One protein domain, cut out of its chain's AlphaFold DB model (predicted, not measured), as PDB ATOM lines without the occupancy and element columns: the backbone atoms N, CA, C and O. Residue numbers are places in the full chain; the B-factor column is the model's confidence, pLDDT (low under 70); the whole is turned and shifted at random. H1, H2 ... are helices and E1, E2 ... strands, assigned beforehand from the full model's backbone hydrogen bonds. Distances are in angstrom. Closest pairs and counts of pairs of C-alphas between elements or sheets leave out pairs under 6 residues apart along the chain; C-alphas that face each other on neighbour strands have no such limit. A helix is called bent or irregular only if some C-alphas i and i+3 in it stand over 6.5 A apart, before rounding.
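This is residues 349 to 403 of the 636 residues of the protein "Cdc123 protein" of Symbiodinium natans (UniProt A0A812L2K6). With little regular structure, the printed part is a thin two-stranded hairpin, E1 and E2, joined by a stretched link, residues 371 to 379, to a small head at the far end, made of the short helix H1 and loops. The printed part has 55 residues, with 21 in the named elements E1, E2, H1, class mixed; the sheet E1 - E2 is antiparallel. It is extended, with a radius of gyration of the C-alphas of 17.5 A and spans of 49 by 25 by 14 A.

E1, residues 349 to 354, and E2, residues 362 to 370, form an antiparallel hairpin at 152 degrees. C-alphas 352 and 364 face each other, 4.1 A apart; N 363 and O 353, 2.8 A apart, are within hydrogen-bond range. H1, residues 380 to 385, is apart from E1. In H1, 0 of 2 O i to N i+4 pairs and 2 of 3 O i to N i+3 pairs are within range. Residues 393 to 394 pair antiparallel with 401 to 402.

E1 begins at C-alpha 349 (-33.520, -18.383, -6.266). E2 measures 25.5 A. H1, irregular with C-alphas 381 and 384 7.1 A apart, ends at C-alpha 385 (-29.452, -23.896, -32.663).

The farthest C-alphas, Asp 360 and Thr 378, are 49.7 A apart. The printed part has no cut; both links are short. Thirteen residues are under pLDDT 70, among them 369 to 373.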
ATOM      1  N   GLU A 349     -32.903 -19.571  -6.854       71.75
ATOM      2  CA  GLU A 349     -33.520 -18.383  -6.266       71.75
ATOM      3  C   GLU A 349     -34.993 -18.651  -5.955       71.75
ATOM      4  O   GLU A 349     -35.714 -19.247  -6.753       71.75
ATOM      5  N   GLU A 350     -35.449 -18.175  -4.800       82.06
ATOM      6  CA  GLU A 350     -36.844 -18.263  -4.383       82.06
ATOM      7  C   GLU A 350     -37.334 -16.880  -3.967       82.06
ATOM      8  O   GLU A 350     -36.739 -16.232  -3.104       82.06
ATOM      9  N   TYR A 351     -38.418 -16.416  -4.585       76.19
ATOM     10  CA  TYR A 351     -39.064 -15.162  -4.212       76.19
ATOM     11  C   TYR A 351     -40.583 -15.284  -4.308       76.19
ATOM     12  O   TYR A 351     -41.121 -16.029  -5.124       76.19
ATOM     13  N   SER A 352     -41.292 -14.552  -3.452       80.62
ATOM     14  CA  SER A 352     -42.756 -14.510  -3.457       80.62
ATOM     15  C   SER A 352     -43.230 -13.155  -3.958       80.62
ATOM     16  O   SER A 352     -42.782 -12.125  -3.459       80.62
ATOM     17  N   ALA A 353     -44.126 -13.163  -4.938       79.69
ATOM     18  CA  ALA A 353     -44.726 -11.964  -5.510       79.69
ATOM     19  C   ALA A 353     -46.229 -12.183  -5.718       79.69
ATOM     20  O   ALA A 353     -46.688 -13.318  -5.861       79.69
ATOM     21  N   GLU A 354     -47.010 -11.107  -5.721       77.19
ATOM     22  CA  GLU A 354     -48.422 -11.191  -6.100       77.19
ATOM     23  C   GLU A 354     -48.544 -11.628  -7.564       77.19
ATOM     24  O   GLU A 354     -47.782 -11.190  -8.428       77.19
ATOM     25  N   SER A 355     -49.467 -12.547  -7.840       61.47
ATOM     26  CA  SER A 355     -49.679 -13.054  -9.191       61.47
ATOM     27  C   SER A 355     -50.246 -11.954 -10.086       61.47
ATOM     28  O   SER A 355     -51.363 -11.488  -9.880       61.47
ATOM     29  N   GLU A 356     -49.517 -11.591 -11.143       68.75
ATOM     30  CA  GLU A 356     -49.990 -10.618 -12.142       68.75
ATOM     31  C   GLU A 356     -51.258 -11.089 -12.872       68.75
ATOM     32  O   GLU A 356     -52.054 -10.285 -13.352       68.75
ATOM     33  N   THR A 357     -51.459 -12.406 -12.952       68.12
ATOM     34  CA  THR A 357     -52.608 -13.019 -13.632       68.12
ATOM     35  C   THR A 357     -53.796 -13.289 -12.710       68.12
ATOM     36  O   THR A 357     -54.911 -13.473 -13.197       68.12
ATOM     37  N   VAL A 358     -53.572 -13.322 -11.392       66.88
ATOM     38  CA  VAL A 358     -54.600 -13.623 -10.386       66.88
ATOM     39  C   VAL A 358     -54.443 -12.652  -9.208       66.88
ATOM     40  O   VAL A 358     -53.644 -12.913  -8.306       66.88
ATOM     41  N   PRO A 359     -55.197 -11.538  -9.200       67.56
ATOM     42  CA  PRO A 359     -55.134 -10.544  -8.131       67.56
ATOM     43  C   PRO A 359     -55.356 -11.169  -6.743       67.56
ATOM     44  O   PRO A 359     -56.139 -12.109  -6.611       67.56
ATOM     45  N   ASP A 360     -54.673 -10.639  -5.724       70.25
ATOM     46  CA  ASP A 360     -54.724 -11.058  -4.308       70.25
ATOM     47  C   ASP A 360     -54.160 -12.458  -3.983       70.25
ATOM     48  O   ASP A 360     -54.286 -12.934  -2.851       70.25
ATOM     49  N   MET A 361     -53.501 -13.126  -4.937       59.41
ATOM     50  CA  MET A 361     -52.852 -14.420  -4.706       59.41
ATOM     51  C   MET A 361     -51.327 -14.300  -4.739       59.41
ATOM     52  O   MET A 361     -50.714 -14.150  -5.798       59.41
ATOM     53  N   THR A 362     -50.691 -14.422  -3.573       70.44
ATOM     54  CA  THR A 362     -49.228 -14.476  -3.469       70.44
ATOM     55  C   THR A 362     -48.715 -15.803  -4.016       70.44
ATOM     56  O   THR A 362     -49.068 -16.871  -3.518       70.44
ATOM     57  N   THR A 363     -47.877 -15.737  -5.044       73.00
ATOM     58  CA  THR A 363     -47.252 -16.901  -5.674       73.00
ATOM     59  C   THR A 363     -45.766 -16.916  -5.346       73.00
ATOM     60  O   THR A 363     -45.062 -15.925  -5.539       73.00
ATOM     61  N   THR A 364     -45.286 -18.051  -4.844       73.88
ATOM     62  CA  THR A 364     -43.859 -18.286  -4.615       73.88
ATOM     63  C   THR A 364     -43.242 -18.889  -5.870       73.88
ATOM     64  O   THR A 364     -43.582 -20.003  -6.267       73.88
ATOM     65  N   TYR A 365     -42.337 -18.143  -6.493       71.50
ATOM     66  CA  TYR A 365     -41.569 -18.568  -7.652       71.50
ATOM     67  C   TYR A 365     -40.260 -19.192  -7.181       71.50
ATOM     68  O   TYR A 365     -39.499 -18.579  -6.433       71.50
ATOM     69  N   LYS A 366     -40.014 -20.425  -7.629       76.81
ATOM     70  CA  LYS A 366     -38.778 -21.174  -7.395       76.81
ATOM     71  C   LYS A 366     -38.060 -21.317  -8.729       76.81
ATOM     72  O   LYS A 366     -38.538 -22.032  -9.608       76.81
ATOM     73  N   THR A 367     -36.946 -20.616  -8.889       68.19
ATOM     74  CA  THR A 367     -36.211 -20.533 -10.153       68.19
ATOM     75  C   THR A 367     -34.876 -21.248 -10.027       68.19
ATOM     76  O   THR A 367     -34.038 -20.908  -9.194       68.19
ATOM     77  N   HIS A 368     -34.665 -22.233 -10.897       74.75
ATOM     78  CA  HIS A 368     -33.406 -22.953 -11.042       74.75
ATOM     79  C   HIS A 368     -32.692 -22.435 -12.292       74.75
ATOM     80  O   HIS A 368     -33.107 -22.727 -13.411       74.75
ATOM     81  N   ASN A 369     -31.626 -21.657 -12.116       58.97
ATOM     82  CA  ASN A 369     -30.797 -21.180 -13.217       58.97
ATOM     83  C   ASN A 369     -29.671 -22.185 -13.465       58.97
ATOM     84  O   ASN A 369     -28.899 -22.475 -12.552       58.97
ATOM     85  N   VAL A 370     -29.575 -22.702 -14.690       61.62
ATOM     86  CA  VAL A 370     -28.531 -23.645 -15.113       61.62
ATOM     87  C   VAL A 370     -27.777 -23.033 -16.290       61.62
ATOM     88  O   VAL A 370     -28.387 -22.708 -17.307       61.62
ATOM     89  N   VAL A 371     -26.456 -22.895 -16.174       63.28
ATOM     90  CA  VAL A 371     -25.576 -22.460 -17.268       63.28
ATOM     91  C   VAL A 371     -24.895 -23.689 -17.861       63.28
ATOM     92  O   VAL A 371     -24.211 -24.437 -17.165       63.28
ATOM     93  N   VAL A 372     -25.092 -23.900 -19.164       62.34
ATOM     94  CA  VAL A 372     -24.537 -25.039 -19.903       62.34
ATOM     95  C   VAL A 372     -23.494 -24.542 -20.898       62.34
ATOM     96  O   VAL A 372     -23.814 -23.797 -21.823       62.34
ATOM     97  N   THR A 373     -22.246 -24.981 -20.735       65.75
ATOM     98  CA  THR A 373     -21.152 -24.649 -21.657       65.75
ATOM     99  C   THR A 373     -21.105 -25.634 -22.822       65.75
ATOM    100  O   THR A 373     -20.960 -26.846 -22.631       65.75
ATOM    101  N   ILE A 374     -21.174 -25.121 -24.051       72.75
ATOM    102  CA  ILE A 374     -21.047 -25.926 -25.271       72.75
ATOM    103  C   ILE A 374     -19.560 -26.152 -25.564       72.75
ATOM    104  O   ILE A 374     -18.860 -25.236 -25.984       72.75
ATOM    105  N   LYS A 375     -19.084 -27.385 -25.351       59.94
ATOM    106  CA  LYS A 375     -17.660 -27.747 -25.492       59.94
ATOM    107  C   LYS A 375     -17.129 -27.668 -26.930       59.94
ATOM    108  O   LYS A 375     -15.961 -27.362 -27.127       59.94
ATOM    109  N   ASP A 376     -17.964 -27.964 -27.926       72.69
ATOM    110  CA  ASP A 376     -17.606 -27.878 -29.347       72.69
ATOM    111  C   ASP A 376     -18.803 -27.375 -30.158       72.69
ATOM    112  O   ASP A 376     -19.721 -28.126 -30.489       72.69
ATOM    113  N   LYS A 377     -18.784 -26.081 -30.490       74.94
ATOM    114  CA  LYS A 377     -19.841 -25.421 -31.270       74.94
ATOM    115  C   LYS A 377     -19.844 -25.788 -32.756       74.94
ATOM    116  O   LYS A 377     -20.761 -25.394 -33.468       74.94
ATOM    117  N   THR A 378     -18.823 -26.495 -33.248       76.12
ATOM    118  CA  THR A 378     -18.666 -26.817 -34.678       76.12
ATOM    119  C   THR A 378     -19.340 -28.130 -35.083       76.12
ATOM    120  O   THR A 378     -19.427 -28.454 -36.270       76.12
ATOM    121  N   ARG A 379     -19.858 -28.876 -34.101       77.81
ATOM    122  CA  ARG A 379     -20.640 -30.100 -34.296       77.81
ATOM    123  C   ARG A 379     -21.880 -29.828 -35.146       77.81
ATOM    124  O   ARG A 379     -22.688 -28.958 -34.828       77.81
ATOM    125  N   ARG A 380     -22.059 -30.614 -36.214       81.94
ATOM    126  CA  ARG A 380     -23.202 -30.485 -37.142       81.94
ATOM    127  C   ARG A 380     -24.540 -30.692 -36.444       81.94
ATOM    128  O   ARG A 380     -25.541 -30.145 -36.877       81.94
ATOM    129  N   GLU A 381     -24.550 -31.461 -35.366       84.25
ATOM    130  CA  GLU A 381     -25.727 -31.738 -34.550       84.25
ATOM    131  C   GLU A 381     -26.288 -30.479 -33.867       84.25
ATOM    132  O   GLU A 381     -27.458 -30.462 -33.499       84.25
ATOM    133  N   LEU A 382     -25.479 -29.421 -33.731       85.00
ATOM    134  CA  LEU A 382     -25.859 -28.158 -33.094       85.00
ATOM    135  C   LEU A 382     -26.311 -27.080 -34.091       85.00
ATOM    136  O   LEU A 382     -26.655 -25.969 -33.685       85.00
ATOM    137  N   SER A 383     -26.350 -27.386 -35.393       83.00
ATOM    138  CA  SER A 383     -26.750 -26.412 -36.417       83.00
ATOM    139  C   SER A 383     -28.204 -25.959 -36.273       83.00
ATOM    140  O   SER A 383     -28.547 -24.856 -36.683       83.00
ATOM    141  N   SER A 384     -29.063 -26.788 -35.673       82.69
ATOM    142  CA  SER A 384     -30.459 -26.447 -35.368       82.69
ATOM    143  C   SER A 384     -30.598 -25.318 -34.344       82.69
ATOM    144  O   SER A 384     -31.650 -24.692 -34.276       82.69
ATOM    145  N   MET A 385     -29.536 -25.027 -33.586       85.38
ATOM    146  CA  MET A 385     -29.452 -23.896 -32.663       85.38
ATOM    147  C   MET A 385     -28.732 -22.690 -33.292       85.38
ATOM    148  O   MET A 385     -28.321 -21.781 -32.582       85.38
ATOM    149  N   GLY A 386     -28.497 -22.693 -34.609       84.25
ATOM    150  CA  GLY A 386     -27.774 -21.622 -35.302       84.25
ATOM    151  C   GLY A 386     -26.263 -21.601 -35.047       84.25
ATOM    152  O   GLY A 386     -25.590 -20.629 -35.386       84.25
ATOM    153  N   LEU A 387     -25.688 -22.657 -34.461       85.50
ATOM    154  CA  LEU A 387     -24.242 -22.779 -34.244       85.50
ATOM    155  C   LEU A 387     -23.518 -23.326 -35.491       85.50
ATOM    156  O   LEU A 387     -24.114 -24.080 -36.261       85.50
ATOM    157  N   PRO A 388     -22.232 -22.971 -35.716       76.06
ATOM    158  CA  PRO A 388     -21.341 -22.171 -34.860       76.06
ATOM    159  C   PRO A 388     -21.485 -20.648 -35.013       76.06
ATOM    160  O   PRO A 388     -20.824 -19.915 -34.278       76.06
ATOM    161  N   ALA A 389     -22.288 -20.180 -35.972       80.12
ATOM    162  CA  ALA A 389     -22.398 -18.763 -36.326       80.12
ATOM    163  C   ALA A 389     -23.205 -17.929 -35.312       80.12
ATOM    164  O   ALA A 389     -23.090 -16.708 -35.315       80.12
ATOM    165  N   GLY A 390     -23.973 -18.578 -34.430       79.31
ATOM    166  CA  GLY A 390     -24.851 -17.901 -33.476       79.31
ATOM    167  C   GLY A 390     -26.053 -17.250 -34.161       79.31
ATOM    168  O   GLY A 390     -26.454 -16.157 -33.779       79.31
ATOM    169  N   GLU A 391     -26.597 -17.885 -35.200       87.31
ATOM    170  CA  GLU A 391     -27.782 -17.394 -35.905       87.31
ATOM    171  C   GLU A 391     -29.061 -17.632 -35.090       87.31
ATOM    172  O   GLU A 391     -29.181 -18.610 -34.348       87.31
ATOM    173  N   ASP A 392     -30.036 -16.738 -35.246       88.88
ATOM    174  CA  ASP A 392     -31.365 -16.900 -34.658       88.88
ATOM    175  C   ASP A 392     -32.039 -18.170 -35.184       88.88
ATOM    176  O   ASP A 392     -31.976 -18.486 -36.375       88.88
ATOM    177  N   PHE A 393     -32.738 -18.881 -34.303       89.44
ATOM    178  CA  PHE A 393     -33.395 -20.137 -34.649       89.44
ATOM    179  C   PHE A 393     -34.806 -20.226 -34.062       89.44
ATOM    180  O   PHE A 393     -35.200 -19.454 -33.188       89.44
ATOM    181  N   SER A 394     -35.595 -21.175 -34.563       86.50
ATOM    182  CA  SER A 394     -36.939 -21.465 -34.059       86.50
ATOM    183  C   SER A 394     -37.037 -22.916 -33.610       86.50
ATOM    184  O   SER A 394     -36.391 -23.793 -34.182       86.50
ATOM    185  N   THR A 395     -37.875 -23.179 -32.609       79.25
ATOM    186  CA  THR A 395     -38.234 -24.546 -32.208       79.25
ATOM    187  C   THR A 395     -38.962 -25.277 -33.339       79.25
ATOM    188  O   THR A 395     -39.596 -24.644 -34.184       79.25
ATOM    189  N   GLU A 396     -38.890 -26.613 -33.364       73.56
ATOM    190  CA  GLU A 396     -39.499 -27.443 -34.423       73.56
ATOM    191  C   GLU A 396     -41.012 -27.222 -34.581       73.56
ATOM    192  O   GLU A 396     -41.561 -27.387 -35.668       73.56
ATOM    193  N   ASP A 397     -41.689 -26.806 -33.510       75.75
ATOM    194  CA  ASP A 397     -43.114 -26.475 -33.523       75.75
ATOM    195  C   ASP A 397     -43.424 -25.087 -34.120       75.75
ATOM    196  O   ASP A 397     -44.594 -24.727 -34.273       75.75
ATOM    197  N   GLY A 398     -42.392 -24.307 -34.462       72.75
ATOM    198  CA  GLY A 398     -42.473 -22.979 -35.068       72.75
ATOM    199  C   GLY A 398     -43.025 -21.886 -34.150       72.75
ATOM    200  O   GLY A 398     -43.239 -20.765 -34.615       72.75
ATOM    201  N   LYS A 399     -43.278 -22.186 -32.870       73.19
ATOM    202  CA  LYS A 399     -43.968 -21.271 -31.946       73.19
ATOM    203  C   LYS A 399     -43.026 -20.356 -31.183       73.19
ATOM    204  O   LYS A 399     -43.435 -19.256 -30.815       73.19
ATOM    205  N   THR A 400     -41.783 -20.775 -30.968       75.81
ATOM    206  CA  THR A 400     -40.814 -20.012 -30.182       75.81
ATOM    207  C   THR A 400     -39.600 -19.673 -31.032       75.81
ATOM    208  O   THR A 400     -38.968 -20.552 -31.619       75.81
ATOM    209  N   ARG A 401     -39.286 -18.377 -31.103       85.38
ATOM    210  CA  ARG A 401     -38.084 -17.845 -31.750       85.38
ATOM    211  C   ARG A 401     -37.053 -17.519 -30.675       85.38
ATOM    212  O   ARG A 401     -37.390 -16.862 -29.694       85.38
ATOM    213  N   TRP A 402     -35.825 -17.963 -30.892       83.25
ATOM    214  CA  TRP A 402     -34.690 -17.788 -30.001       83.25
ATOM    215  C   TRP A 402     -33.627 -16.933 -30.688       83.25
ATOM    216  O   TRP A 402     -33.320 -17.142 -31.863       83.25
ATOM    217  N   THR A 403     -33.071 -15.988 -29.935       83.31
ATOM    218  CA  THR A 403     -31.995 -15.092 -30.370       83.31
ATOM    219  C   THR A 403     -30.831 -15.249 -29.405       83.31
ATOM    220  O   THR A 403     -31.031 -15.299 -28.188       83.31
TER     221      THR A 403